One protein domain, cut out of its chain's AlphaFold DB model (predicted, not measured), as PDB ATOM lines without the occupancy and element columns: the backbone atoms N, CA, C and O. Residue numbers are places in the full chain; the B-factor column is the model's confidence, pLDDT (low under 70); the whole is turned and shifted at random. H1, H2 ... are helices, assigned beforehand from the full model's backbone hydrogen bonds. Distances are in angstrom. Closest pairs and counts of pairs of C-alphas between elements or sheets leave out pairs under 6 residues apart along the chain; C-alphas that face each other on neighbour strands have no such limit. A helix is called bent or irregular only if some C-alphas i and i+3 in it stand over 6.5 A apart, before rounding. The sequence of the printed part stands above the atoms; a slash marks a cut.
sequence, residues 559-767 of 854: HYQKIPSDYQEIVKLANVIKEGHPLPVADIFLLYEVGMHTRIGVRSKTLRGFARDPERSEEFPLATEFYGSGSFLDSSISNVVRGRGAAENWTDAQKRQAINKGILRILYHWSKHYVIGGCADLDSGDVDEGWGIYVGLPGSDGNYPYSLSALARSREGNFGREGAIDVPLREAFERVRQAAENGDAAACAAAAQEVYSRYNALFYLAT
ATOM      1  N   HIS A 559     181.869 170.233 146.133       69.38
ATOM      2  CA  HIS A 559     183.296 170.032 145.874       69.38
ATOM      3  C   HIS A 559     184.188 170.284 147.102       69.38
ATOM      4  O   HIS A 559     185.137 169.540 147.339       69.38
ATOM      5  N   TYR A 560     183.872 171.293 147.913       76.56
ATOM      6  CA  TYR A 560     184.649 171.645 149.106       76.56
ATOM      7  C   TYR A 560     184.428 170.645 150.234       76.56
ATOM      8  O   TYR A 560     185.364 170.288 150.949       76.56
ATOM      9  N   GLN A 561     183.221 170.082 150.298       79.50
ATOM     10  CA  GLN A 561     182.889 168.965 151.177       79.50
ATOM     11  C   GLN A 561     183.674 167.680 150.833       79.50
ATOM     12  O   GLN A 561     183.859 166.828 151.702       79.50
ATOM     13  N   LYS A 562     184.205 167.550 149.606       77.81
ATOM     14  CA  LYS A 562     185.084 166.438 149.188       77.81
ATOM     15  C   LYS A 562     186.553 166.617 149.601       77.81
ATOM     16  O   LYS A 562     187.300 165.644 149.551       77.81
ATOM     17  N   ILE A 563     186.983 167.797 150.065       82.88
ATOM     18  CA  ILE A 563     188.374 168.020 150.514       82.88
ATOM     19  C   ILE A 563     188.730 167.139 151.738       82.88
ATOM     20  O   ILE A 563     189.757 166.456 151.696       82.88
ATOM     21  N   PRO A 564     187.880 167.019 152.781       86.62
ATOM     22  CA  PRO A 564     188.072 166.033 153.851       86.62
ATOM     23  C   PRO A 564     188.136 164.560 153.399       86.62
ATOM     24  O   PRO A 564     188.758 163.744 154.083       86.62
ATOM     25  N   SER A 565     187.566 164.197 152.242       78.69
ATOM     26  CA  SER A 565     187.654 162.829 151.708       78.69
ATOM     27  C   SER A 565     189.065 162.470 151.223       78.69
ATOM     28  O   SER A 565     189.447 161.306 151.285       78.69
ATOM     29  N   ASP A 566     189.896 163.437 150.823       74.19
ATOM     30  CA  ASP A 566     191.315 163.166 150.527       74.19
ATOM     31  C   ASP A 566     192.121 162.885 151.792       74.19
ATOM     32  O   ASP A 566     192.947 161.973 151.825       74.19
ATOM     33  N   TYR A 567     191.820 163.599 152.875       85.94
ATOM     34  CA  TYR A 567     192.377 163.280 154.184       85.94
ATOM     35  C   TYR A 567     191.925 161.891 154.671       85.94
ATOM     36  O   TYR A 567     192.754 161.149 155.195       85.94
ATOM     37  N   GLN A 568     190.671 161.481 154.441       83.62
ATOM     38  CA  GLN A 568     190.212 160.115 154.734       83.62
ATOM     39  C   GLN A 568     191.080 159.043 154.053       83.62
ATOM     40  O   GLN A 568     191.471 158.073 154.708       83.62
ATOM     41  N   GLU A 569     191.402 159.204 152.768       75.81
ATOM     42  CA  GLU A 569     192.256 158.250 152.049       75.81
ATOM     43  C   GLU A 569     193.710 158.290 152.545       75.81
ATOM     44  O   GLU A 569     194.308 157.231 152.751       75.81
ATOM     45  N   ILE A 570     194.254 159.472 152.872       75.38
ATOM     46  CA  ILE A 570     195.580 159.581 153.505       75.38
ATOM     47  C   ILE A 570     195.592 158.848 154.853       75.38
ATOM     48  O   ILE A 570     196.528 158.100 155.131       75.38
ATOM     49  N   VAL A 571     194.544 158.983 155.673       78.94
ATOM     50  CA  VAL A 571     194.431 158.265 156.952       78.94
ATOM     51  C   VAL A 571     194.326 156.754 156.748       78.94
ATOM     52  O   VAL A 571     194.898 156.010 157.546       78.94
ATOM     53  N   LYS A 572     193.636 156.267 155.708       76.25
ATOM     54  CA  LYS A 572     193.610 154.828 155.376       76.25
ATOM     55  C   LYS A 572     195.009 154.322 155.024       76.25
ATOM     56  O   LYS A 572     195.470 153.382 155.668       76.25
ATOM     57  N   LEU A 573     195.706 154.984 154.095       69.00
ATOM     58  CA  LEU A 573     197.085 154.643 153.722       69.00
ATOM     59  C   LEU A 573     198.019 154.684 154.936       69.00
ATOM     60  O   LEU A 573     198.770 153.749 155.183       69.00
ATOM     61  N   ALA A 574     197.930 155.723 155.764       73.00
ATOM     62  CA  ALA A 574     198.779 155.867 156.939       73.00
ATOM     63  C   ALA A 574     198.432 154.879 158.078       73.00
ATOM     64  O   ALA A 574     199.222 154.695 159.007       73.00
ATOM     65  N   ASN A 575     197.267 154.220 158.032       76.88
ATOM     66  CA  ASN A 575     196.848 153.233 159.028       76.88
ATOM     67  C   ASN A 575     197.387 151.815 158.788       76.88
ATOM     68  O   ASN A 575     197.365 151.050 159.752       76.88
ATOM     69  N   VAL A 576     197.931 151.479 157.608       65.88
ATOM     70  CA  VAL A 576     198.509 150.137 157.333       65.88
ATOM     71  C   VAL A 576     199.608 149.746 158.329       65.88
ATOM     72  O   VAL A 576     199.841 148.570 158.592       65.88
ATOM     73  N   ILE A 577     200.234 150.726 158.991       64.31
ATOM     74  CA  ILE A 577     201.227 150.467 160.039       64.31
ATOM     75  C   ILE A 577     200.645 149.774 161.282       64.31
ATOM     76  O   ILE A 577     201.380 149.167 162.053       64.31
ATOM     77  N   LYS A 578     199.321 149.833 161.485       67.12
ATOM     78  CA  LYS A 578     198.621 149.071 162.538       67.12
ATOM     79  C   LYS A 578     198.581 147.570 162.237       67.12
ATOM     80  O   LYS A 578     198.376 146.782 163.154       67.12
ATOM     81  N   GLU A 579     198.799 147.193 160.982       67.06
ATOM     82  CA  GLU A 579     198.847 145.814 160.484       67.06
ATOM     83  C   GLU A 579     200.303 145.304 160.378       67.06
ATOM     84  O   GLU A 579     200.543 144.173 159.965       67.06
ATOM     85  N   GLY A 580     201.285 146.115 160.805       68.81
ATOM     86  CA  GLY A 580     202.713 145.774 160.811       68.81
ATOM     87  C   GLY A 580     203.483 146.182 159.549       68.81
ATOM     88  O   GLY A 580     204.654 145.830 159.416       68.81
ATOM     89  N   HIS A 581     202.855 146.917 158.629       60.94
ATOM     90  CA  HIS A 581     203.501 147.431 157.420       60.94
ATOM     91  C   HIS A 581     204.285 148.737 157.685       60.94
ATOM     92  O   HIS A 581     203.955 149.467 158.619       60.94
ATOM     93  N   PRO A 582     205.321 149.065 156.890       69.94
ATOM     94  CA  PRO A 582     205.950 150.387 156.940       69.94
ATOM     95  C   PRO A 582     204.983 151.471 156.443       69.94
ATOM     96  O   PRO A 582     204.028 151.186 155.718       69.94
ATOM     97  N   LEU A 583     205.230 152.728 156.813       69.06
ATOM     98  CA  LEU A 583     204.403 153.858 156.388       69.06
ATOM     99  C   LEU A 583     204.557 154.104 154.868       69.06
ATOM    100  O   LEU A 583     205.680 154.343 154.415       69.06
ATOM    101  N   PRO A 584     203.470 154.107 154.064       68.25
ATOM    102  CA  PRO A 584     203.521 154.327 152.615       68.25
ATOM    103  C   PRO A 584     203.672 155.821 152.295       68.25
ATOM    104  O   PRO A 584     202.775 156.499 151.795       68.25
ATOM    105  N   VAL A 585     204.832 156.364 152.656       62.00
ATOM    106  CA  VAL A 585     205.134 157.800 152.644       62.00
ATOM    107  C   VAL A 585     205.048 158.413 151.240       62.00
ATOM    108  O   VAL A 585     204.614 159.556 151.104       62.00
ATOM    109  N   ALA A 586     205.409 157.656 150.198       53.06
ATOM    110  CA  ALA A 586     205.295 158.097 148.809       53.06
ATOM    111  C   ALA A 586     203.828 158.218 148.359       53.06
ATOM    112  O   ALA A 586     203.454 159.246 147.798       53.06
ATOM    113  N   ASP A 587     202.989 157.225 148.667       54.72
ATOM    114  CA  ASP A 587     201.574 157.196 148.270       54.72
ATOM    115  C   ASP A 587     200.762 158.264 149.012       54.72
ATOM    116  O   ASP A 587     199.959 158.984 148.418       54.72
ATOM    117  N   ILE A 588     201.049 158.437 150.306       60.97
ATOM    118  CA  ILE A 588     200.530 159.535 151.130       60.97
ATOM    119  C   ILE A 588     200.882 160.894 150.513       60.97
ATOM    120  O   ILE A 588     200.030 161.779 150.442       60.97
ATOM    121  N   PHE A 589     202.128 161.075 150.065       67.94
ATOM    122  CA  PHE A 589     202.577 162.340 149.491       67.94
ATOM    123  C   PHE A 589     202.006 162.602 148.097       67.94
ATOM    124  O   PHE A 589     201.644 163.739 147.798       67.94
ATOM    125  N   LEU A 590     201.877 161.560 147.272       61.09
ATOM    126  CA  LEU A 590     201.204 161.625 145.978       61.09
ATOM    127  C   LEU A 590     199.758 162.090 146.162       61.09
ATOM    128  O   LEU A 590     199.350 163.077 145.558       61.09
ATOM    129  N   LEU A 591     199.009 161.428 147.042       61.50
ATOM    130  CA  LEU A 591     197.617 161.755 147.336       61.50
ATOM    131  C   LEU A 591     197.457 163.167 147.928       61.50
ATOM    132  O   LEU A 591     196.554 163.902 147.534       61.50
ATOM    133  N   TYR A 592     198.371 163.575 148.812       74.38
ATOM    134  CA  TYR A 592     198.458 164.942 149.327       74.38
ATOM    135  C   TYR A 592     198.696 165.979 148.211       74.38
ATOM    136  O   TYR A 592     198.105 167.062 148.238       74.38
ATOM    137  N   GLU A 593     199.528 165.647 147.216       70.56
ATOM    138  CA  GLU A 593     199.837 166.501 146.065       70.56
ATOM    139  C   GLU A 593     198.696 166.611 145.050       70.56
ATOM    140  O   GLU A 593     198.359 167.730 144.654       70.56
ATOM    141  N   VAL A 594     198.103 165.487 144.634       56.56
ATOM    142  CA  VAL A 594     197.192 165.437 143.471       56.56
ATOM    143  C   VAL A 594     195.704 165.392 143.819       56.56
ATOM    144  O   VAL A 594     194.896 165.772 142.972       56.56
ATOM    145  N   GLY A 595     195.355 164.961 145.037       58.84
ATOM    146  CA  GLY A 595     193.978 164.691 145.455       58.84
ATOM    147  C   GLY A 595     193.347 163.477 144.755       58.84
ATOM    148  O   GLY A 595     193.592 163.213 143.578       58.84
ATOM    149  N   MET A 596     192.505 162.733 145.473       62.66
ATOM    150  CA  MET A 596     191.700 161.635 144.924       62.66
ATOM    151  C   MET A 596     190.267 162.089 144.632       62.66
ATOM    152  O   MET A 596     189.728 161.746 143.591       62.66
ATOM    153  N   HIS A 597     189.669 162.887 145.514       60.41
ATOM    154  CA  HIS A 597     188.282 163.352 145.475       60.41
ATOM    155  C   HIS A 597     188.153 164.830 145.073       60.41
ATOM    156  O   HIS A 597     187.074 165.278 144.683       60.41
ATOM    157  N   THR A 598     189.247 165.595 145.145       58.25
ATOM    158  CA  THR A 598     189.293 167.044 144.869       58.25
ATOM    159  C   THR A 598     189.706 167.409 143.436       58.25
ATOM    160  O   THR A 598     190.058 168.555 143.139       58.25
ATOM    161  N   ARG A 599     189.619 166.451 142.509       50.19
ATOM    162  CA  ARG A 599     189.790 166.678 141.068       50.19
ATOM    163  C   ARG A 599     188.448 166.976 140.405       50.19
ATOM    164  O   ARG A 599     187.589 166.103 140.344       50.19
ATOM    165  N   ILE A 600     188.299 168.180 139.847       39.09
ATOM    166  CA  ILE A 600     187.173 168.551 138.977       39.09
ATOM    167  C   ILE A 600     187.715 169.071 137.640       39.09
ATOM    168  O   ILE A 600     188.218 170.190 137.520       39.09
ATOM    169  N   GLY A 601     187.616 168.232 136.606       39.47
ATOM    170  CA  GLY A 601     188.066 168.562 135.254       39.47
ATOM    171  C   GLY A 601     189.529 169.019 135.218       39.47
ATOM    172  O   GLY A 601     190.433 168.267 135.571       39.47
ATOM    173  N   VAL A 602     189.757 170.263 134.788       29.27
ATOM    174  CA  VAL A 602     191.095 170.876 134.651       29.27
ATOM    175  C   VAL A 602     191.554 171.677 135.878       29.27
ATOM    176  O   VAL A 602     192.593 172.333 135.817       29.27
ATOM    177  N   ARG A 603     190.790 171.671 136.980       38.38
ATOM    178  CA  ARG A 603     191.141 172.345 138.240       38.38
ATOM    179  C   ARG A 603     191.159 171.329 139.383       38.38
ATOM    180  O   ARG A 603     190.222 170.559 139.569       38.38
ATOM    181  N   SER A 604     192.228 171.340 140.171       53.38
ATOM    182  CA  SER A 604     192.377 170.481 141.346       53.38
ATOM    183  C   SER A 604     192.619 171.343 142.578       53.38
ATOM    184  O   SER A 604     193.667 171.983 142.686       53.38
ATOM    185  N   LYS A 605     191.665 171.358 143.510       66.56
ATOM    186  CA  LYS A 605     191.832 172.010 144.814       66.56
ATOM    187  C   LYS A 605     192.421 170.999 145.793       66.56
ATOM    188  O   LYS A 605     191.713 170.430 146.613       66.56
ATOM    189  N   THR A 606     193.731 170.769 145.686       79.50
ATOM    190  CA  THR A 606     194.440 169.753 146.483       79.50
ATOM    191  C   THR A 606     194.985 170.322 147.792       79.50
ATOM    192  O   THR A 606     195.317 171.507 147.885       79.50
ATOM    193  N   LEU A 607     195.129 169.456 148.801       84.94
ATOM    194  CA  LEU A 607     195.674 169.804 150.120       84.94
ATOM    195  C   LEU A 607     197.062 170.456 150.024       84.94
ATOM    196  O   LEU A 607     197.332 171.440 150.712       84.94
ATOM    197  N   ARG A 608     197.937 169.939 149.153       84.94
ATOM    198  CA  ARG A 608     199.260 170.525 148.914       84.94
ATOM    199  C   ARG A 608     199.218 171.782 148.052       84.94
ATOM    200  O   ARG A 608     200.062 172.649 148.248       84.94
ATOM    201  N   GLY A 609     198.269 171.888 147.119       83.19
ATOM    202  CA  GLY A 609     198.063 173.090 146.311       83.19
ATOM    203  C   GLY A 609     197.821 174.304 147.205       83.19
ATOM    204  O   GLY A 609     198.612 175.240 147.184       83.19
ATOM    205  N   PHE A 610     196.819 174.213 148.086       87.19
ATOM    206  CA  PHE A 610     196.546 175.243 149.091       87.19
ATOM    207  C   PHE A 610     197.740 175.487 150.031       87.19
ATOM    208  O   PHE A 610     198.135 176.622 150.276       87.19
ATOM    209  N   ALA A 611     198.367 174.420 150.534       88.06
ATOM    210  CA  ALA A 611     199.449 174.518 151.516       88.06
ATOM    211  C   ALA A 611     200.793 175.057 150.973       88.06
ATOM    212  O   ALA A 611     201.712 175.312 151.762       88.06
ATOM    213  N   ARG A 612     200.929 175.201 149.646       84.81
ATOM    214  CA  ARG A 612     202.096 175.789 148.959       84.81
ATOM    215  C   ARG A 612     201.807 177.133 148.303       84.81
ATOM    216  O   ARG A 612     202.730 177.707 147.728       84.81
ATOM    217  N   ASP A 613     200.563 177.595 148.345       81.12
ATOM    218  CA  ASP A 613     200.171 178.834 147.694       81.12
ATOM    219  C   ASP A 613     200.904 180.028 148.348       81.12
ATOM    220  O   ASP A 613     200.844 180.178 149.574       81.12
ATOM    221  N   PRO A 614     201.643 180.857 147.583       78.75
ATOM    222  CA  PRO A 614     202.409 181.965 148.149       78.75
ATOM    223  C   PRO A 614     201.528 182.996 148.868       78.75
ATOM    224  O   PRO A 614     201.999 183.609 149.826       78.75
ATOM    225  N   GLU A 615     200.251 183.138 148.500       83.50
ATOM    226  CA  GLU A 615     199.307 184.050 149.162       83.50
ATOM    227  C   GLU A 615     199.098 183.700 150.644       83.50
ATOM    228  O   GLU A 615     198.798 184.574 151.456       83.50
ATOM    229  N   ARG A 616     199.327 182.437 151.046       88.81
ATOM    230  CA  ARG A 616     199.208 182.026 152.458       88.81
ATOM    231  C   ARG A 616     200.210 182.749 153.353       88.81
ATOM    232  O   ARG A 616     199.985 182.852 154.558       88.81
ATOM    233  N   SER A 617     201.305 183.242 152.770       84.56
ATOM    234  CA  SER A 617     202.311 184.016 153.491       84.56
ATOM    235  C   SER A 617     201.838 185.426 153.855       84.56
ATOM    236  O   SER A 617     202.175 185.927 154.928       84.56
ATOM    237  N   GLU A 618     201.000 186.022 153.004       84.88
ATOM    238  CA  GLU A 618     200.397 187.343 153.198       84.88
ATOM    239  C   GLU A 618     199.148 187.263 154.088       84.88
ATOM    240  O   GLU A 618     198.930 188.126 154.934       84.88
ATOM    241  N   GLU A 619     198.360 186.190 153.949       86.94
ATOM    242  CA  GLU A 619     197.152 185.936 154.744       86.94
ATOM    243  C   GLU A 619     197.455 185.508 156.193       86.94
ATOM    244  O   GLU A 619     196.750 185.896 157.127       86.94
ATOM    245  N   PHE A 620     198.522 184.727 156.408       90.69
ATOM    246  CA  PHE A 620     198.942 184.252 157.730       90.69
ATOM    247  C   PHE A 620     200.366 184.734 158.077       90.69
ATOM    248  O   PHE A 620     201.280 183.913 158.237       90.69
ATOM    249  N   PRO A 621     200.583 186.056 158.236       89.81
ATOM    250  CA  PRO A 621     201.919 186.625 158.403       89.81
ATOM    251  C   PRO A 621     202.579 186.178 159.712       89.81
ATOM    252  O   PRO A 621     203.755 185.832 159.707       89.81
ATOM    253  N   LEU A 622     201.819 186.073 160.813       92.56
ATOM    254  CA  LEU A 622     202.352 185.633 162.109       92.56
ATOM    255  C   LEU A 622     202.891 184.193 162.065       92.56
ATOM    256  O   LEU A 622     203.959 183.906 162.597       92.56
ATOM    257  N   ALA A 623     202.172 183.285 161.399       91.94
ATOM    258  CA  ALA A 623     202.636 181.914 161.206       91.94
ATOM    259  C   ALA A 623     203.855 181.866 160.270       91.94
ATOM    260  O   ALA A 623     204.801 181.125 160.523       91.94
ATOM    261  N   THR A 624     203.858 182.682 159.217       91.12
ATOM    262  CA  THR A 624     204.974 182.786 158.268       91.12
ATOM    263  C   THR A 624     206.257 183.276 158.930       91.12
ATOM    264  O   THR A 624     207.315 182.694 158.691       91.12
ATOM    265  N   GLU A 625     206.164 184.302 159.781       93.31
ATOM    266  CA  GLU A 625     207.275 184.819 160.580       93.31
ATOM    267  C   GLU A 625     207.770 183.760 161.573       93.31
ATOM    268  O   GLU A 625     208.949 183.410 161.554       93.31
ATOM    269  N   PHE A 626     206.863 183.176 162.368       94.38
ATOM    270  CA  PHE A 626     207.204 182.176 163.384       94.38
ATOM    271  C   PHE A 626     207.889 180.926 162.802       94.38
ATOM    272  O   PHE A 626     208.898 180.464 163.331       94.38
ATOM    273  N   TYR A 627     207.375 180.384 161.693       90.19
ATOM    274  CA  TYR A 627     207.952 179.207 161.030       90.19
ATOM    275  C   TYR A 627     209.054 179.545 160.007       90.19
ATOM    276  O   TYR A 627     209.612 178.630 159.396       90.19
ATOM    277  N   GLY A 628     209.355 180.830 159.780       87.62
ATOM    278  CA  GLY A 628     210.364 181.295 158.822       87.62
ATOM    279  C   GLY A 628     210.133 180.842 157.373       87.62
ATOM    280  O   GLY A 628     211.096 180.654 156.629       87.62
ATOM    281  N   SER A 629     208.882 180.592 156.969       84.44
ATOM    282  CA  SER A 629     208.555 179.959 155.682       84.44
ATOM    283  C   SER A 629     207.167 180.347 155.179       84.44
ATOM    284  O   SER A 629     206.163 180.053 155.823       84.44
ATOM    285  N   GLY A 630     207.092 180.916 153.970       78.94
ATOM    286  CA  GLY A 630     205.817 181.212 153.298       78.94
ATOM    287  C   GLY A 630     205.010 179.965 152.912       78.94
ATOM    288  O   GLY A 630     203.810 180.054 152.692       78.94
ATOM    289  N   SER A 631     205.641 178.786 152.896       84.88
ATOM    290  CA  SER A 631     204.977 177.489 152.719       84.88
ATOM    291  C   SER A 631     204.998 176.674 154.017       84.88
ATOM    292  O   SER A 631     205.289 175.474 153.992       84.88
ATOM    293  N   PHE A 632     204.763 177.307 155.174       87.56
ATOM    294  CA  PHE A 632     204.804 176.650 156.489       87.56
ATOM    295  C   PHE A 632     203.845 175.448 156.590       87.56
ATOM    296  O   PHE A 632     204.178 174.444 157.224       87.56
ATOM    297  N   LEU A 633     202.696 175.514 155.905       89.38
ATOM    298  CA  LEU A 633     201.717 174.428 155.818       89.38
ATOM    299  C   LEU A 633     202.292 173.197 155.099       89.38
ATOM    300  O   LEU A 633     202.378 172.139 155.718       89.38
ATOM    301  N   ASP A 634     202.758 173.322 153.847       88.94
ATOM    302  CA  ASP A 634     203.404 172.203 153.131       88.94
ATOM    303  C   ASP A 634     204.637 171.720 153.881       88.94
ATOM    304  O   ASP A 634     204.800 170.519 154.044       88.94
ATOM    305  N   SER A 635     205.456 172.626 154.421       84.81
ATOM    306  CA  SER A 635     206.675 172.274 155.164       84.81
ATOM    307  C   SER A 635     206.400 171.296 156.312       84.81
ATOM    308  O   SER A 635     207.186 170.371 156.511       84.81
ATOM    309  N   SER A 636     205.268 171.440 157.014       82.94
ATOM    310  CA  SER A 636     204.870 170.544 158.111       82.94
ATOM    311  C   SER A 636     204.597 169.097 157.666       82.94
ATOM    312  O   SER A 636     204.879 168.169 158.417       82.94
ATOM    313  N   ILE A 637     204.136 168.883 156.428       86.88
ATOM    314  CA  ILE A 637     203.884 167.551 155.847       86.88
ATOM    315  C   ILE A 637     205.099 167.070 155.043       86.88
ATOM    316  O   ILE A 637     205.632 165.986 155.280       86.88
ATOM    317  N   SER A 638     205.583 167.907 154.123       79.88
ATOM    318  CA  SER A 638     206.734 167.668 153.250       79.88
ATOM    319  C   SER A 638     208.005 167.282 154.015       79.88
ATOM    320  O   SER A 638     208.769 166.456 153.520       79.88
ATOM    321  N   ASN A 639     208.271 167.860 155.194       82.06
ATOM    322  CA  ASN A 639     209.462 167.507 155.975       82.06
ATOM    323  C   ASN A 639     209.314 166.151 156.673       82.06
ATOM    324  O   ASN A 639     210.276 165.388 156.702       82.06
ATOM    325  N   VAL A 640     208.113 165.813 157.150       82.12
ATOM    326  CA  VAL A 640     207.816 164.508 157.765       82.12
ATOM    327  C   VAL A 640     207.928 163.389 156.736       82.12
ATOM    328  O   VAL A 640     208.605 162.392 156.975       82.12
ATOM    329  N   VAL A 641     207.350 163.607 155.552       71.69
ATOM    330  CA  VAL A 641     207.467 162.717 154.390       71.69
ATOM    331  C   VAL A 641     208.927 162.545 153.958       71.69
ATOM    332  O   VAL A 641     209.368 161.440 153.666       71.69
ATOM    333  N   ARG A 642     209.721 163.619 153.925       73.50
ATOM    334  CA  ARG A 642     211.127 163.545 153.484       73.50
ATOM    335  C   ARG A 642     212.113 163.138 154.584       73.50
ATOM    336  O   ARG A 642     213.306 163.122 154.299       73.50
ATOM    337  N   GLY A 643     211.650 162.862 155.808       74.44
ATOM    338  CA  GLY A 643     212.512 162.558 156.955       74.44
ATOM    339  C   GLY A 643     213.512 163.678 157.266       74.44
ATOM    340  O   GLY A 643     214.695 163.408 157.431       74.44
ATOM    341  N   ARG A 644     213.064 164.940 157.273       79.31
ATOM    342  CA  ARG A 644     213.914 166.129 157.473       79.31
ATOM    343  C   ARG A 644     213.602 166.847 158.784       79.31
ATOM    344  O   ARG A 644     212.448 166.905 159.207       79.31
ATOM    345  N   GLY A 645     214.621 167.482 159.365       81.69
ATOM    346  CA  GLY A 645     214.486 168.240 160.611       81.69
ATOM    347  C   GLY A 645     214.100 167.322 161.769       81.69
ATOM    348  O   GLY A 645     214.596 166.201 161.852       81.69
ATOM    349  N   ALA A 646     213.169 167.753 162.623       77.62
ATOM    350  CA  ALA A 646     212.690 166.951 163.755       77.62
ATOM    351  C   ALA A 646     212.229 165.529 163.359       77.62
ATOM    352  O   ALA A 646     212.393 164.590 164.133       77.62
ATOM    353  N   ALA A 647     211.719 165.348 162.133       83.62
ATOM    354  CA  ALA A 647     211.197 164.073 161.647       83.62
ATOM    355  C   ALA A 647     212.251 163.064 161.150       83.62
ATOM    356  O   ALA A 647     211.884 161.940 160.793       83.62
ATOM    357  N   GLU A 648     213.537 163.427 161.121       83.50
ATOM    358  CA  GLU A 648     214.631 162.552 160.664       83.50
ATOM    359  C   GLU A 648     214.715 161.261 161.497       83.50
ATOM    360  O   GLU A 648     214.795 160.165 160.942       83.50
ATOM    361  N   ASN A 649     214.564 161.380 162.821       84.25
ATOM    362  CA  ASN A 649     214.626 160.259 163.766       84.25
ATOM    363  C   ASN A 649     213.245 159.745 164.223       84.25
ATOM    364  O   ASN A 649     213.166 158.925 165.136       84.25
ATOM    365  N   TRP A 650     212.145 160.212 163.621       89.94
ATOM    366  CA  TRP A 650     210.801 159.764 164.000       89.94
ATOM    367  C   TRP A 650     210.486 158.360 163.479       89.94
ATOM    368  O   TRP A 650     210.727 158.028 162.312       89.94
ATOM    369  N   THR A 651     209.856 157.566 164.340       91.12
ATOM    370  CA  THR A 651     209.230 156.289 163.981       91.12
ATOM    371  C   THR A 651     208.072 156.492 163.000       91.12
ATOM    372  O   THR A 651     207.464 157.561 162.930       91.12
ATOM    373  N   ASP A 652     207.694 155.437 162.282       86.75
ATOM    374  CA  ASP A 652     206.528 155.457 161.389       86.75
ATOM    375  C   ASP A 652     205.216 155.755 162.139       86.75
ATOM    376  O   ASP A 652     204.326 156.414 161.600       86.75
ATOM    377  N   ALA A 653     205.119 155.357 163.414       87.69
ATOM    378  CA  ALA A 653     204.002 155.703 164.290       87.69
ATOM    379  C   ALA A 653     203.910 157.217 164.547       87.69
ATOM    380  O   ALA A 653     202.824 157.789 164.435       87.69
ATOM    381  N   GLN A 654     205.042 157.870 164.816       93.00
ATOM    382  CA  GLN A 654     205.137 159.324 164.970       93.00
ATOM    383  C   GLN A 654     204.852 160.052 163.650       93.00
ATOM    384  O   GLN A 654     203.998 160.939 163.611       93.00
ATOM    385  N   LYS A 655     205.483 159.627 162.546       90.75
ATOM    386  CA  LYS A 655     205.265 160.196 161.202       90.75
ATOM    387  C   LYS A 655     203.793 160.118 160.783       90.75
ATOM    388  O   LYS A 655     203.256 161.116 160.303       90.75
ATOM    389  N   ARG A 656     203.106 158.995 161.046       90.12
ATOM    390  CA  ARG A 656     201.650 158.858 160.846       90.12
ATOM    391  C   ARG A 656     200.868 159.935 161.595       90.12
ATOM    392  O   ARG A 656     199.982 160.547 161.005       90.12
ATOM    393  N   GLN A 657     201.144 160.148 162.885       90.88
ATOM    394  CA  GLN A 657     200.390 161.137 163.663       90.88
ATOM    395  C   GLN A 657     200.649 162.557 163.162       90.88
ATOM    396  O   GLN A 657     199.688 163.293 162.940       90.88
ATOM    397  N   ALA A 658     201.908 162.911 162.901       91.69
ATOM    398  CA  ALA A 658     202.261 164.224 162.373       91.69
ATOM    399  C   ALA A 658     201.573 164.523 161.031       91.69
ATOM    400  O   ALA A 658     200.985 165.591 160.877       91.69
ATOM    401  N   ILE A 659     201.559 163.566 160.097       89.50
ATOM    402  CA  ILE A 659     200.841 163.702 158.820       89.50
ATOM    403  C   ILE A 659     199.337 163.866 159.062       89.50
ATOM    404  O   ILE A 659     198.734 164.828 158.585       89.50
ATOM    405  N   ASN A 660     198.728 162.965 159.840       89.19
ATOM    406  CA  ASN A 660     197.283 162.974 160.053       89.19
ATOM    407  C   ASN A 660     196.797 164.285 160.699       89.19
ATOM    408  O   ASN A 660     195.753 164.810 160.318       89.19
ATOM    409  N   LYS A 661     197.528 164.835 161.678       90.62
ATOM    410  CA  LYS A 661     197.106 166.077 162.351       90.62
ATOM    411  C   LYS A 661     197.549 167.332 161.608       90.62
ATOM    412  O   LYS A 661     196.796 168.300 161.583       90.62
ATOM    413  N   GLY A 662     198.693 167.295 160.925       91.88
ATOM    414  CA  GLY A 662     199.118 168.369 160.029       91.88
ATOM    415  C   GLY A 662     198.124 168.601 158.884       91.88
ATOM    416  O   GLY A 662     197.896 169.740 158.492       91.88
ATOM    417  N   ILE A 663     197.438 167.560 158.397       93.38
ATOM    418  CA  ILE A 663     196.366 167.741 157.408       93.38
ATOM    419  C   ILE A 663     195.126 168.398 158.031       93.38
ATOM    420  O   ILE A 663     194.549 169.289 157.415       93.38
ATOM    421  N   LEU A 664     194.752 168.059 159.272       94.62
ATOM    422  CA  LEU A 664     193.691 168.782 159.994       94.62
ATOM    423  C   LEU A 664     194.052 170.266 160.195       94.62
ATOM    424  O   LEU A 664     193.185 171.125 160.045       94.62
ATOM    425  N   ARG A 665     195.329 170.590 160.437       94.44
ATOM    426  CA  ARG A 665     195.829 171.974 160.434       94.44
ATOM    427  C   ARG A 665     195.653 172.654 159.070       94.44
ATOM    428  O   ARG A 665     195.229 173.805 159.019       94.44
ATOM    429  N   ILE A 666     195.928 171.959 157.964       95.31
ATOM    430  CA  ILE A 666     195.704 172.487 156.606       95.31
ATOM    431  C   ILE A 666     194.215 172.770 156.370       95.31
ATOM    432  O   ILE A 666     193.883 173.864 155.925       95.31
ATOM    433  N   LEU A 667     193.318 171.844 156.733       95.25
ATOM    434  CA  LEU A 667     191.867 172.060 156.648       95.25
ATOM    435  C   LEU A 667     191.420 173.270 157.484       95.25
ATOM    436  O   LEU A 667     190.558 174.028 157.042       95.25
ATOM    437  N   TYR A 668     192.015 173.482 158.666       95.38
ATOM    438  CA  TYR A 668     191.737 174.648 159.514       95.38
ATOM    439  C   TYR A 668     192.102 175.959 158.817       95.38
ATOM    440  O   TYR A 668     191.244 176.828 158.679       95.38
ATOM    441  N   HIS A 669     193.338 176.088 158.323       94.81
ATOM    442  CA  HIS A 669     193.757 177.296 157.608       94.81
ATOM    443  C   HIS A 669     192.965 177.503 156.308       94.81
ATOM    444  O   HIS A 669     192.683 178.643 155.956       94.81
ATOM    445  N   TRP A 670     192.546 176.432 155.628       94.81
ATOM    446  CA  TRP A 670     191.749 176.533 154.403       94.81
ATOM    447  C   TRP A 670     190.308 176.972 154.662       94.81
ATOM    448  O   TRP A 670     189.800 177.864 153.990       94.81
ATOM    449  N   SER A 671     189.659 176.423 155.685       96.25
ATOM    450  CA  SER A 671     188.347 176.915 156.102       96.25
ATOM    451  C   SER A 671     188.424 178.369 156.601       96.25
ATOM    452  O   SER A 671     187.575 179.189 156.257       96.25
ATOM    453  N   LYS A 672     189.487 178.719 157.343       95.12
ATOM    454  CA  LYS A 672     189.756 180.083 157.828       95.12
ATOM    455  C   LYS A 672     189.983 181.078 156.684       95.12
ATOM    456  O   LYS A 672     189.431 182.170 156.755       95.12
ATOM    457  N   HIS A 673     190.717 180.697 155.636       93.38
ATOM    458  CA  HIS A 673     190.928 181.516 154.434       93.38
ATOM    459  C   HIS A 673     189.608 182.013 153.841       93.38
ATOM    460  O   HIS A 673     189.426 183.200 153.591       93.38
ATOM    461  N   TYR A 674     188.646 181.111 153.693       93.69
ATOM    462  CA  TYR A 674     187.351 181.441 153.110       93.69
ATOM    463  C   TYR A 674     186.467 182.333 153.982       93.69
ATOM    464  O   TYR A 674     185.669 183.109 153.466       93.69
ATOM    465  N   VAL A 675     186.646 182.287 155.302       94.12
ATOM    466  CA  VAL A 675     186.015 183.243 156.223       94.12
ATOM    467  C   VAL A 675     186.684 184.620 156.139       94.12
ATOM    468  O   VAL A 675     185.996 185.635 156.237       94.12
ATOM    469  N   ILE A 676     188.003 184.672 155.913       89.38
ATOM    470  CA  ILE A 676     188.739 185.923 155.675       89.38
ATOM    471  C   ILE A 676     188.273 186.564 154.360       89.38
ATOM    472  O   ILE A 676     187.833 187.712 154.386       89.38
ATOM    473  N   GLY A 677     188.303 185.819 153.247       86.94
ATOM    474  CA  GLY A 677     187.845 186.277 151.929       86.94
ATOM    475  C   GLY A 677     186.378 186.706 151.937       86.94
ATOM    476  O   GLY A 677     186.069 187.859 151.647       86.94
ATOM    477  N   GLY A 678     185.481 185.837 152.420       89.81
ATOM    478  CA  GLY A 678     184.046 186.119 152.494       89.81
ATOM    479  C   GLY A 678     183.681 187.369 153.306       89.81
ATOM    480  O   GLY A 678     182.728 188.058 152.953       89.81
ATOM    481  N   CYS A 679     184.445 187.733 154.348       91.00
ATOM    482  CA  CYS A 679     184.245 189.011 155.050       91.00
ATOM    483  C   CYS A 679     184.983 190.208 154.435       91.00
ATOM    484  O   CYS A 679     184.559 191.341 154.671       91.00
ATOM    485  N   ALA A 680     186.072 189.996 153.693       89.25
ATOM    486  CA  ALA A 680     186.778 191.064 152.986       89.25
ATOM    487  C   ALA A 680     185.975 191.551 151.769       89.25
ATOM    488  O   ALA A 680     185.793 192.758 151.599       89.25
ATOM    489  N   ASP A 681     185.442 190.608 150.990       90.75
ATOM    490  CA  ASP A 681     184.704 190.862 149.749       90.75
ATOM    491  C   ASP A 681     183.177 190.911 149.946       90.75
ATOM    492  O   ASP A 681     182.447 191.309 149.038       90.75
ATOM    493  N   LEU A 682     182.689 190.556 151.145       89.75
ATOM    494  CA  LEU A 682     181.264 190.411 151.487       89.75
ATOM    495  C   LEU A 682     180.541 189.365 150.613       89.75
ATOM    496  O   LEU A 682     179.363 189.514 150.289       89.75
ATOM    497  N   ASP A 683     181.239 188.280 150.263       89.38
ATOM    498  CA  ASP A 683     180.697 187.153 149.497       89.38
ATOM    499  C   ASP A 683     180.285 185.996 150.426       89.38
ATOM    500  O   ASP A 683     181.118 185.278 150.986       89.38
ATOM    501  N   SER A 684     178.975 185.775 150.570       86.56
ATOM    502  CA  SER A 684     178.422 184.620 151.293       86.56
ATOM    503  C   SER A 684     178.767 183.278 150.636       86.56
ATOM    504  O   SER A 684     178.820 182.256 151.321       86.56
ATOM    505  N   GLY A 685     179.040 183.272 149.331       85.50
ATOM    506  CA  GLY A 685     179.450 182.104 148.569       85.50
ATOM    507  C   GLY A 685     180.839 181.592 148.942       85.50
ATOM    508  O   GLY A 685     181.040 180.381 148.898       85.50
ATOM    509  N   ASP A 686     181.760 182.461 149.359       87.12
ATOM    510  CA  ASP A 686     183.054 182.047 149.918       87.12
ATOM    511  C   ASP A 686     182.878 181.468 151.327       87.12
ATOM    512  O   ASP A 686     183.478 180.448 151.667       87.12
ATOM    513  N   VAL A 687     181.965 182.027 152.129       91.19
ATOM    514  CA  VAL A 687     181.618 181.456 153.442       91.19
ATOM    515  C   VAL A 687     181.042 180.037 153.297       91.19
ATOM    516  O   VAL A 687     181.393 179.165 154.097       91.19
ATOM    517  N   ASP A 688     180.239 179.779 152.251       89.44
ATOM    518  CA  ASP A 688     179.752 178.432 151.902       89.44
ATOM    519  C   ASP A 688     180.928 177.464 151.599       89.44
ATOM    520  O   ASP A 688     180.880 176.291 151.984       89.44
ATOM    521  N   GLU A 689     182.009 177.928 150.944       87.81
ATOM    522  CA  GLU A 689     183.221 177.125 150.667       87.81
ATOM    523  C   GLU A 689     183.985 176.786 151.958       87.81
ATOM    524  O   GLU A 689     184.368 175.629 152.181       87.81
ATOM    525  N   GLY A 690     184.145 177.772 152.847       91.94
ATOM    526  CA  GLY A 690     184.787 177.603 154.152       91.94
ATOM    527  C   GLY A 690     184.040 176.629 155.062       91.94
ATOM    528  O   GLY A 690     184.662 175.729 155.642       91.94
ATOM    529  N   TRP A 691     182.711 176.754 155.146       93.56
ATOM    530  CA  TRP A 691     181.860 175.798 155.859       93.56
ATOM    531  C   TRP A 691     181.940 174.401 155.228       93.56
ATOM    532  O   TRP A 691     182.072 173.412 155.951       93.56
ATOM    533  N   GLY A 692     181.955 174.306 153.894       89.06
ATOM    534  CA  GLY A 692     182.091 173.042 153.168       89.06
ATOM    535  C   GLY A 692     183.342 172.248 153.566       89.06
ATOM    536  O   GLY A 692     183.243 171.050 153.831       89.06
ATOM    537  N   ILE A 693     184.496 172.915 153.696       91.00
ATOM    538  CA  ILE A 693     185.744 172.308 154.203       91.00
ATOM    539  C   ILE A 693     185.619 171.892 155.676       91.00
ATOM    540  O   ILE A 693     186.133 170.839 156.064       91.00
ATOM    541  N   TYR A 694     184.950 172.702 156.504       94.19
ATOM    542  CA  TYR A 694     184.767 172.407 157.926       94.19
ATOM    543  C   TYR A 694     183.953 171.130 158.160       94.19
ATOM    544  O   TYR A 694     184.366 170.262 158.940       94.19
ATOM    545  N   VAL A 695     182.796 171.017 157.495       88.19
ATOM    546  CA  VAL A 695     181.895 169.876 157.681       88.19
ATOM    547  C   VAL A 695     182.330 168.667 156.866       88.19
ATOM    548  O   VAL A 695     182.317 167.569 157.408       88.19
ATOM    549  N   GLY A 696     182.780 168.817 155.621       86.06
ATOM    550  CA  GLY A 696     182.996 167.674 154.731       86.06
ATOM    551  C   GLY A 696     181.693 166.987 154.292       86.06
ATOM    552  O   GLY A 696     180.590 167.432 154.612       86.06
ATOM    553  N   LEU A 697     181.805 165.885 153.549       80.12
ATOM    554  CA  LEU A 697     180.641 165.085 153.162       80.12
ATOM    555  C   LEU A 697     180.026 164.351 154.374       80.12
ATOM    556  O   LEU A 697     180.766 163.800 155.197       80.12
ATOM    557  N   PRO A 698     178.686 164.280 154.478       76.12
ATOM    558  CA  PRO A 698     178.023 163.465 155.486       76.12
ATOM    559  C   PRO A 698     178.175 161.965 155.180       76.12
ATOM    560  O   PRO A 698     178.033 161.518 154.042       76.12
ATOM    561  N   GLY A 699     178.427 161.178 156.222       66.00
ATOM    562  CA  GLY A 699     178.361 159.722 156.211       66.00
ATOM    563  C   GLY A 699     176.923 159.199 156.298       66.00
ATOM    564  O   GLY A 699     175.967 159.945 156.511       66.00
ATOM    565  N   SER A 700     176.764 157.879 156.175       61.66
ATOM    566  CA  SER A 700     175.459 157.192 156.186       61.66
ATOM    567  C   SER A 700     174.667 157.320 157.496       61.66
ATOM    568  O   SER A 700     173.490 156.976 157.538       61.66
ATOM    569  N   ASP A 701     175.315 157.767 158.568       63.22
ATOM    570  CA  ASP A 701     174.758 158.018 159.899       63.22
ATOM    571  C   ASP A 701     174.494 159.514 160.175       63.22
ATOM    572  O   ASP A 701     174.091 159.870 161.281       63.22
ATOM    573  N   GLY A 702     174.734 160.397 159.198       62.75
ATOM    574  CA  GLY A 702     174.641 161.852 159.364       62.75
ATOM    575  C   GLY A 702     175.802 162.475 160.152       62.75
ATOM    576  O   GLY A 702     175.781 163.677 160.428       62.75
ATOM    577  N   ASN A 703     176.826 161.696 160.518       71.25
ATOM    578  CA  ASN A 703     178.088 162.250 160.998       71.25
ATOM    579  C   ASN A 703     178.960 162.703 159.830       71.25
ATOM    580  O   ASN A 703     178.688 162.424 158.669       71.25
ATOM    581  N   TYR A 704     180.035 163.408 160.153       80.00
ATOM    582  CA  TYR A 704     180.906 164.068 159.189       80.00
ATOM    583  C   TYR A 704     182.325 163.494 159.294       80.00
ATOM    584  O   TYR A 704     183.199 164.107 159.908       80.00
ATOM    585  N   PRO A 705     182.549 162.248 158.837       76.12
ATOM    586  CA  PRO A 705     183.773 161.516 159.126       76.12
ATOM    587  C   PRO A 705     184.990 162.208 158.501       76.12
ATOM    588  O   PRO A 705     184.925 162.745 157.401       76.12
ATOM    589  N   TYR A 706     186.118 162.169 159.212       81.06
ATOM    590  CA  TYR A 706     187.386 162.775 158.783       81.06
ATOM    591  C   TYR A 706     187.342 164.302 158.552       81.06
ATOM    592  O   TYR A 706     188.275 164.848 157.986       81.06
ATOM    593  N   SER A 707     186.344 165.039 159.041       89.88
ATOM    594  CA  SER A 707     186.367 166.509 158.984       89.88
ATOM    595  C   SER A 707     186.786 167.168 160.303       89.88
ATOM    596  O   SER A 707     186.950 166.513 161.341       89.88
ATOM    597  N   LEU A 708     186.940 168.495 160.274       94.25
ATOM    598  CA  LEU A 708     187.143 169.301 161.480       94.25
ATOM    599  C   LEU A 708     185.942 169.201 162.431       94.25
ATOM    600  O   LEU A 708     186.129 169.207 163.646       94.25
ATOM    601  N   SER A 709     184.730 169.004 161.903       92.44
ATOM    602  CA  SER A 709     183.550 168.726 162.720       92.44
ATOM    603  C   SER A 709     183.629 167.391 163.469       92.44
ATOM    604  O   SER A 709     183.343 167.341 164.669       92.44
ATOM    605  N   ALA A 710     184.093 166.309 162.828       89.62
ATOM    606  CA  ALA A 710     184.357 165.062 163.554       89.62
ATOM    607  C   ALA A 710     185.450 165.234 164.619       89.62
ATOM    608  O   ALA A 710     185.343 164.644 165.698       89.62
ATOM    609  N   LEU A 711     186.476 166.056 164.362       93.00
ATOM    610  CA  LEU A 711     187.459 166.399 165.389       93.00
ATOM    611  C   LEU A 711     186.790 167.131 166.565       93.00
ATOM    612  O   LEU A 711     187.058 166.760 167.707       93.00
ATOM    613  N   ALA A 712     185.904 168.098 166.299       94.06
ATOM    614  CA  ALA A 712     185.189 168.869 167.318       94.06
ATOM    615  C   ALA A 712     184.339 167.974 168.220       94.06
ATOM    616  O   ALA A 712     184.627 167.890 169.414       94.06
ATOM    617  N   ARG A 713     183.416 167.188 167.649       90.44
ATOM    618  CA  ARG A 713     182.610 166.200 168.397       90.44
ATOM    619  C   ARG A 713     183.481 165.214 169.176       90.44
ATOM    620  O   ARG A 713     183.181 164.849 170.311       90.44
ATOM    621  N   SER A 714     184.608 164.801 168.591       90.38
ATOM    622  CA  SER A 714     185.573 163.937 169.267       90.38
ATOM    623  C   SER A 714     186.242 164.629 170.459       90.38
ATOM    624  O   SER A 714     186.459 163.976 171.477       90.38
ATOM    625  N   ARG A 715     186.590 165.922 170.381       93.31
ATOM    626  CA  ARG A 715     187.150 166.660 171.528       93.31
ATOM    627  C   ARG A 715     186.096 166.858 172.605       93.31
ATOM    628  O   ARG A 715     186.355 166.497 173.744       93.31
ATOM    629  N   GLU A 716     184.913 167.329 172.233       92.44
ATOM    630  CA  GLU A 716     183.762 167.490 173.124       92.44
ATOM    631  C   GLU A 716     183.504 166.236 173.975       92.44
ATOM    632  O   GLU A 716     183.544 166.316 175.201       92.44
ATOM    633  N   GLY A 717     183.352 165.064 173.347       91.12
ATOM    634  CA  GLY A 717     183.113 163.803 174.061       91.12
ATOM    635  C   GLY A 717     184.294 163.312 174.913       91.12
ATOM    636  O   GLY A 717     184.097 162.589 175.885       91.12
ATOM    637  N   ASN A 718     185.533 163.732 174.619       89.12
ATOM    638  CA  ASN A 718     186.681 163.451 175.496       89.12
ATOM    639  C   ASN A 718     186.675 164.290 176.788       89.12
ATOM    640  O   ASN A 718     187.392 163.937 177.724       89.12
ATOM    641  N   PHE A 719     185.892 165.374 176.841       92.31
ATOM    642  CA  PHE A 719     185.791 166.280 177.990       92.31
ATOM    643  C   PHE A 719     184.367 166.378 178.577       92.31
ATOM    644  O   PHE A 719     184.165 167.142 179.520       92.31
ATOM    645  N   GLY A 720     183.392 165.619 178.055       89.56
ATOM    646  CA  GLY A 720     181.983 165.667 178.477       89.56
ATOM    647  C   GLY A 720     181.310 167.009 178.167       89.56
ATOM    648  O   GLY A 720     180.658 167.595 179.032       89.56
ATOM    649  N   ARG A 721     181.575 167.549 176.970       90.31
ATOM    650  CA  ARG A 721     181.140 168.877 176.501       90.31
ATOM    651  C   ARG A 721     180.438 168.811 175.139       90.31
ATOM    652  O   ARG A 721     180.658 169.670 174.290       90.31
ATOM    653  N   GLU A 722     179.654 167.765 174.901       90.62
ATOM    654  CA  GLU A 722     178.918 167.525 173.655       90.62
ATOM    655  C   GLU A 722     178.126 168.768 173.206       90.62
ATOM    656  O   GLU A 722     177.293 169.294 173.944       90.62
ATOM    657  N   GLY A 723     178.399 169.245 171.987       86.75
ATOM    658  CA  GLY A 723     177.796 170.443 171.400       86.75
ATOM    659  C   GLY A 723     178.409 171.788 171.818       86.75
ATOM    660  O   GLY A 723     177.887 172.818 171.405       86.75
ATOM    661  N   ALA A 724     179.489 171.835 172.609       90.62
ATOM    662  CA  ALA A 724     180.100 173.096 173.058       90.62
ATOM    663  C   ALA A 724     180.988 173.809 172.009       90.62
ATOM    664  O   ALA A 724     181.390 174.956 172.224       90.62
ATOM    665  N   ILE A 725     181.330 173.144 170.899       93.19
ATOM    666  CA  ILE A 725     182.233 173.645 169.853       93.19
ATOM    667  C   ILE A 725     181.613 173.486 168.463       93.19
ATOM    668  O   ILE A 725     181.497 174.480 167.753       93.19
ATOM    669  N   ASP A 726     181.206 172.273 168.069       92.75
ATOM    670  CA  ASP A 726     180.744 171.978 166.702       92.75
ATOM    671  C   ASP A 726     179.488 172.775 166.340       92.75
ATOM    672  O   ASP A 726     179.423 173.385 165.274       92.75
ATOM    673  N   VAL A 727     178.510 172.806 167.249       92.31
ATOM    674  CA  VAL A 727     177.256 173.542 167.052       92.31
ATOM    675  C   VAL A 727     177.503 175.060 167.043       92.31
ATOM    676  O   VAL A 727     177.219 175.675 166.015       92.31
ATOM    677  N   PRO A 728     178.130 175.678 168.071       94.00
ATOM    678  CA  PRO A 728     178.469 177.102 168.042       94.00
ATOM    679  C   PRO A 728     179.320 177.540 166.846       94.00
ATOM    680  O   PRO A 728     179.150 178.664 166.381       94.00
ATOM    681  N   LEU A 729     180.220 176.688 166.331       95.25
ATOM    682  CA  LEU A 729     181.000 177.007 165.132       95.25
ATOM    683  C   LEU A 729     180.114 177.031 163.879       95.25
ATOM    684  O   LEU A 729     180.201 177.986 163.111       95.25
ATOM    685  N   ARG A 730     179.248 176.028 163.671       93.56
ATOM    686  CA  ARG A 730     178.310 175.996 162.528       93.56
ATOM    687  C   ARG A 730     177.364 177.200 162.548       93.56
ATOM    688  O   ARG A 730     177.171 177.847 161.523       93.56
ATOM    689  N   GLU A 731     176.858 177.564 163.726       93.81
ATOM    690  CA  GLU A 731     176.046 178.772 163.906       93.81
ATOM    691  C   GLU A 731     176.847 180.072 163.683       93.81
ATOM    692  O   GLU A 731     176.300 181.054 163.181       93.81
ATOM    693  N   ALA A 732     178.137 180.109 164.042       95.81
ATOM    694  CA  ALA A 732     179.009 181.252 163.766       95.81
ATOM    695  C   ALA A 732     179.283 181.402 162.261       95.81
ATOM    696  O   ALA A 732     179.203 182.515 161.747       95.81
ATOM    697  N   PHE A 733     179.502 180.298 161.536       96.56
ATOM    698  CA  PHE A 733     179.540 180.299 160.069       96.56
ATOM    699  C   PHE A 733     178.257 180.894 159.477       96.56
ATOM    700  O   PHE A 733     178.337 181.737 158.587       96.56
ATOM    701  N   GLU A 734     177.079 180.520 159.986       95.12
ATOM    702  CA  GLU A 734     175.800 181.059 159.499       95.12
ATOM    703  C   GLU A 734     175.689 182.568 159.772       95.12
ATOM    704  O   GLU A 734     175.256 183.317 158.898       95.12
ATOM    705  N   ARG A 735     176.165 183.050 160.930       97.19
ATOM    706  CA  ARG A 735     176.251 184.494 161.224       97.19
ATOM    707  C   ARG A 735     177.211 185.232 160.286       97.19
ATOM    708  O   ARG A 735     176.865 186.318 159.825       97.19
ATOM    709  N   VAL A 736     178.372 184.653 159.961       96.50
ATOM    710  CA  VAL A 736     179.305 185.198 158.954       96.50
ATOM    711  C   VAL A 736     178.615 185.282 157.587       96.50
ATOM    712  O   VAL A 736     178.609 186.345 156.971       96.50
ATOM    713  N   ARG A 737     177.973 184.193 157.145       95.25
ATOM    714  CA  ARG A 737     177.279 184.089 155.849       95.25
ATOM    715  C   ARG A 737     176.163 185.129 155.727       95.25
ATOM    716  O   ARG A 737     176.107 185.848 154.734       95.25
ATOM    717  N   GLN A 738     175.319 185.252 156.755       95.69
ATOM    718  CA  GLN A 738     174.257 186.260 156.824       95.69
ATOM    719  C   GLN A 738     174.813 187.689 156.839       95.69
ATOM    720  O   GLN A 738     174.232 188.575 156.219       95.69
ATOM    721  N   ALA A 739     175.913 187.951 157.545       94.25
ATOM    722  CA  ALA A 739     176.500 189.287 157.589       94.25
ATOM    723  C   ALA A 739     177.119 189.698 156.241       94.25
ATOM    724  O   ALA A 739     176.898 190.827 155.805       94.25
ATOM    725  N   ALA A 740     177.811 188.776 155.561       92.75
ATOM    726  CA  ALA A 740     178.304 188.963 154.196       92.75
ATOM    727  C   ALA A 740     177.146 189.225 153.213       92.75
ATOM    728  O   ALA A 740     177.134 190.256 152.547       92.75
ATOM    729  N   GLU A 741     176.104 188.381 153.220       92.25
ATOM    730  CA  GLU A 741     174.898 188.533 152.384       92.25
ATOM    731  C   GLU A 741     174.181 189.884 152.594       92.25
ATOM    732  O   GLU A 741     173.673 190.480 151.645       92.25
ATOM    733  N   ASN A 742     174.164 190.401 153.828       92.31
ATOM    734  CA  ASN A 742     173.598 191.715 154.155       92.31
ATOM    735  C   ASN A 742     174.558 192.897 153.892       92.31
ATOM    736  O   ASN A 742     174.165 194.051 154.081       92.31
ATOM    737  N   GLY A 743     175.805 192.641 153.490       91.88
ATOM    738  CA  GLY A 743     176.841 193.655 153.288       91.88
ATOM    739  C   GLY A 743     177.349 194.326 154.574       91.88
ATOM    740  O   GLY A 743     177.910 195.422 154.516       91.88
ATOM    741  N   ASP A 744     177.148 193.710 155.744       96.00
ATOM    742  CA  ASP A 744     177.577 194.251 157.039       96.00
ATOM    743  C   ASP A 744     178.967 193.721 157.422       96.00
ATOM    744  O   ASP A 744     179.122 192.726 158.134       96.00
ATOM    745  N   ALA A 745     180.003 194.434 156.974       93.00
ATOM    746  CA  ALA A 745     181.397 194.116 157.283       93.00
ATOM    747  C   ALA A 745     181.714 194.105 158.791       93.00
ATOM    748  O   ALA A 745     182.604 193.371 159.222       93.00
ATOM    749  N   ALA A 746     181.001 194.886 159.612       94.81
ATOM    750  CA  ALA A 746     181.236 194.921 161.054       94.81
ATOM    751  C   ALA A 746     180.645 193.683 161.743       94.81
ATOM    752  O   ALA A 746     181.314 193.068 162.576       94.81
ATOM    753  N   ALA A 747     179.430 193.281 161.360       95.88
ATOM    754  CA  ALA A 747     178.834 192.025 161.808       95.88
ATOM    755  C   ALA A 747     179.616 190.806 161.288       95.88
ATOM    756  O   ALA A 747     179.822 189.859 162.047       95.88
ATOM    757  N   CYS A 748     180.121 190.848 160.047       94.38
ATOM    758  CA  CYS A 748     180.911 189.761 159.468       94.38
ATOM    759  C   CYS A 748     182.223 189.580 160.234       94.38
ATOM    760  O   CYS A 748     182.512 188.487 160.718       94.38
ATOM    761  N   ALA A 749     182.968 190.670 160.458       93.31
ATOM    762  CA  ALA A 749     184.192 190.641 161.251       93.31
ATOM    763  C   ALA A 749     183.951 190.153 162.693       93.31
ATOM    764  O   ALA A 749     184.764 189.397 163.220       93.31
ATOM    765  N   ALA A 750     182.834 190.536 163.326       94.44
ATOM    766  CA  ALA A 750     182.475 190.055 164.659       94.44
ATOM    767  C   ALA A 750     182.174 188.543 164.673       94.44
ATOM    768  O   ALA A 750     182.728 187.821 165.499       94.44
ATOM    769  N   ALA A 751     181.367 188.047 163.732       96.06
ATOM    770  CA  ALA A 751     181.054 186.623 163.617       96.06
ATOM    771  C   ALA A 751     182.287 185.779 163.232       96.06
ATOM    772  O   ALA A 751     182.468 184.674 163.741       96.06
ATOM    773  N   ALA A 752     183.197 186.314 162.413       95.81
ATOM    774  CA  ALA A 752     184.450 185.651 162.057       95.81
ATOM    775  C   ALA A 752     185.365 185.442 163.281       95.81
ATOM    776  O   ALA A 752     186.001 184.396 163.402       95.81
ATOM    777  N   GLN A 753     185.382 186.378 164.238       94.88
ATOM    778  CA  GLN A 753     186.097 186.190 165.511       94.88
ATOM    779  C   GLN A 753     185.507 185.045 166.350       94.88
ATOM    780  O   GLN A 753     186.258 184.326 167.010       94.88
ATOM    781  N   GLU A 754     184.191 184.813 166.295       95.31
ATOM    782  CA  GLU A 754     183.568 183.644 166.934       95.31
ATOM    783  C   GLU A 754     184.017 182.339 166.259       95.31
ATOM    784  O   GLU A 754     184.382 181.388 166.955       95.31
ATOM    785  N   VAL A 755     184.085 182.313 164.919       96.75
ATOM    786  CA  VAL A 755     184.640 181.178 164.159       96.75
ATOM    787  C   VAL A 755     186.088 180.895 164.584       96.75
ATOM    788  O   VAL A 755     186.436 179.755 164.895       96.75
ATOM    789  N   TYR A 756     186.934 181.926 164.672       95.00
ATOM    790  CA  TYR A 756     188.333 181.773 165.088       95.00
ATOM    791  C   TYR A 756     188.458 181.307 166.547       95.00
ATOM    792  O   TYR A 756     189.236 180.396 166.821       95.00
ATOM    793  N   SER A 757     187.652 181.848 167.466       94.94
ATOM    794  CA  SER A 757     187.589 181.418 168.872       94.94
ATOM    795  C   SER A 757     187.259 179.930 169.008       94.94
ATOM    796  O   SER A 757     187.967 179.190 169.696       94.94
ATOM    797  N   ARG A 758     186.209 179.456 168.326       95.81
ATOM    798  CA  ARG A 758     185.803 178.044 168.374       95.81
ATOM    799  C   ARG A 758     186.835 177.124 167.705       95.81
ATOM    800  O   ARG A 758     187.081 176.032 168.217       95.81
ATOM    801  N   TYR A 759     187.503 177.561 166.633       95.56
ATOM    802  CA  TYR A 759     188.635 176.815 166.071       95.56
ATOM    803  C   TYR A 759     189.833 176.740 167.019       95.56
ATOM    804  O   TYR A 759     190.414 175.670 167.197       95.56
ATOM    805  N   ASN A 760     190.201 177.839 167.666       95.44
ATOM    806  CA  ASN A 760     191.303 177.828 168.617       95.44
ATOM    807  C   ASN A 760     190.974 176.916 169.812       95.44
ATOM    808  O   ASN A 760     191.834 176.145 170.238       95.44
ATOM    809  N   ALA A 761     189.717 176.900 170.280       96.00
ATOM    810  CA  ALA A 761     189.239 175.972 171.310       96.00
ATOM    811  C   ALA A 761     189.369 174.497 170.883       96.00
ATOM    812  O   ALA A 761     189.772 173.649 171.685       96.00
ATOM    813  N   LEU A 762     189.099 174.189 169.610       96.44
ATOM    814  CA  LEU A 762     189.261 172.853 169.034       96.44
ATOM    815  C   LEU A 762     190.714 172.350 169.119       96.44
ATOM    816  O   LEU A 762     190.959 171.251 169.629       96.44
ATOM    817  N   PHE A 763     191.683 173.150 168.663       97.00
ATOM    818  CA  PHE A 763     193.104 172.774 168.690       97.00
ATOM    819  C   PHE A 763     193.720 172.854 170.094       97.00
ATOM    820  O   PHE A 763     194.565 172.022 170.435       97.00
ATOM    821  N   TYR A 764     193.234 173.757 170.949       97.75
ATOM    822  CA  TYR A 764     193.542 173.789 172.379       97.75
ATOM    823  C   TYR A 764     193.143 172.469 173.064       97.75
ATOM    824  O   TYR A 764     194.004 171.786 173.620       97.75
ATOM    825  N   LEU A 765     191.880 172.028 172.951       96.38
ATOM    826  CA  LEU A 765     191.421 170.770 173.563       96.38
ATOM    827  C   LEU A 765     192.108 169.533 172.970       96.38
ATOM    828  O   LEU A 765     192.320 168.538 173.670       96.38
ATOM    829  N   ALA A 766     192.465 169.569 171.686       96.81
ATOM    830  CA  ALA A 766     193.266 168.521 171.067       96.81
ATOM    831  C   ALA A 766     194.673 168.446 171.685       96.81
ATOM    832  O   ALA A 766     195.105 167.364 172.079       96.81
ATOM    833  N   THR A 767     195.337 169.588 171.868       98.06
ATOM    834  CA  THR A 767     196.653 169.681 172.517       98.06
ATOM    835  C   THR A 767     196.594 169.203 173.974       98.06
ATOM    836  O   THR A 767     197.341 168.301 174.352       98.06
TER     837      THR A 767
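What this domain is: This is residues 559 to 767 of the 854 residues of an uncharacterized protein of Chloroflexi bacterium (UniProt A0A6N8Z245). One long helix, H8, runs through the middle of an up-and-down bundle of seven helices, each running against the one before it: H1, H2, H6, H8, H9, H11 and H12. H1 and H6 pack along H8 toward its first residues, with H2 beside them, while H9, H11 and H12 pack toward its last residues. H10 slants away from the bundle, at a steep tilt of 64 degrees to H8, and the short H3 crosses H8 about perpendicular, though only just, at 72 degrees. The printed part has 209 residues with twelve named helices, H1 to H12 in order, and no named strand; its class is all helix. It is compact, with a radius of gyration of the C-alphas of 17.1 A and spans of 53 by 38 by 36 A.

Where its parts are: H1, residues 563 to 579, begins with C-alpha 563 at (188.374, 168.020, 150.514) and is 26.5 A long. It has a kink of 25 degrees near residue 573 and is irregular, but only just: C-alphas 574 and 577 are 6.7 A apart. H2 is residues 585 to 594, 14.3 A long. The short helices H3, residues 607 to 612, H4, residues 615 to 619, and H5, residues 621 to 626, follow. H6, residues 632 to 641, is 14.3 A long. H7, residues 645 to 649, is only just irregular, with C-alphas 646 and 649 7.0 A apart. H8, residues 652 to 681, is the longest helix at 43.2 A, from C-alpha 652 at (206.528, 155.457, 161.389). H9 is residues 684 to 695, 16.4 A long, and H10 is residues 708 to 719, 16.8 A. H11, residues 726 to 741, is 22.7 A long. H12, residues 745 to 767, is 32.6 A long and ends with C-alpha 767 at (196.653, 169.681, 172.517).

How they stand to each other: H8 is the hub, touching seven helices. H1 touches it at a shallow tilt of 8 degrees, opposite ways, closest at the C-alphas of Ala 574 and Arg 656, 5.7 A. H1 and H2 form a hairpin at 7 degrees, their closest C-alphas being those of Ile 570 and Ile 588, 5.5 A. H6 touches residues 655 to 666 of H8, closest at the C-alphas of Ile 637 and Ile 659, 5.7 A. H3 touches H8 about perpendicular, only just, at 72 degrees, with the C-alphas of Ala 611 and Ile 666 closest at 6.6 A. H4 and H5 are close but not clearly touching, with the C-alphas of Ser 617 and Thr 624 5.6 A apart; H7 touches H6 only at the corner. H8 and H9 form a hairpin, closest at the C-alphas of Ser 671 and Gly 690, 4.1 A. H12 touches residues 668 to 680 of H8 at a shallow tilt of 9 degrees, opposite ways, with the C-alphas of Cys 679 and Cys 748 closest at 5.6 A. H11 and H12 form a hairpin at 22 degrees, closest at the C-alphas of Ala 739 and Cys 748, 4.8 A. H10 touches H12 at a steep tilt of 55 degrees, closest at the C-alphas of Ala 712 and Leu 762, 5.9 A. H9 and H12 are apart. Every O i to N i+4 pair is within hydrogen-bond range in H2, H3, H4, H5, H9, H10, H11 and H12; the counts are 8 of 13 in H1, 4 of 6 in H6, 25 of 26 in H8 and 0 of 1 in H7, where 1 of 2 O i to N i+3 pairs is within range.

The domain as a whole: The two C-alphas farthest apart, those of Gly 580 and Gly 743, are 54.9 A apart. The printed part has no cut. The links H2 to H3 and H9 to H10 are long, with 12 residues each; in the first, residues 599 to 600 pair antiparallel with residues 603 to 604. The mean pLDDT of the printed part is 84.0, and 34 residues are under 70, among them residues 576 to 591, 594 to 605 and 699 to 702.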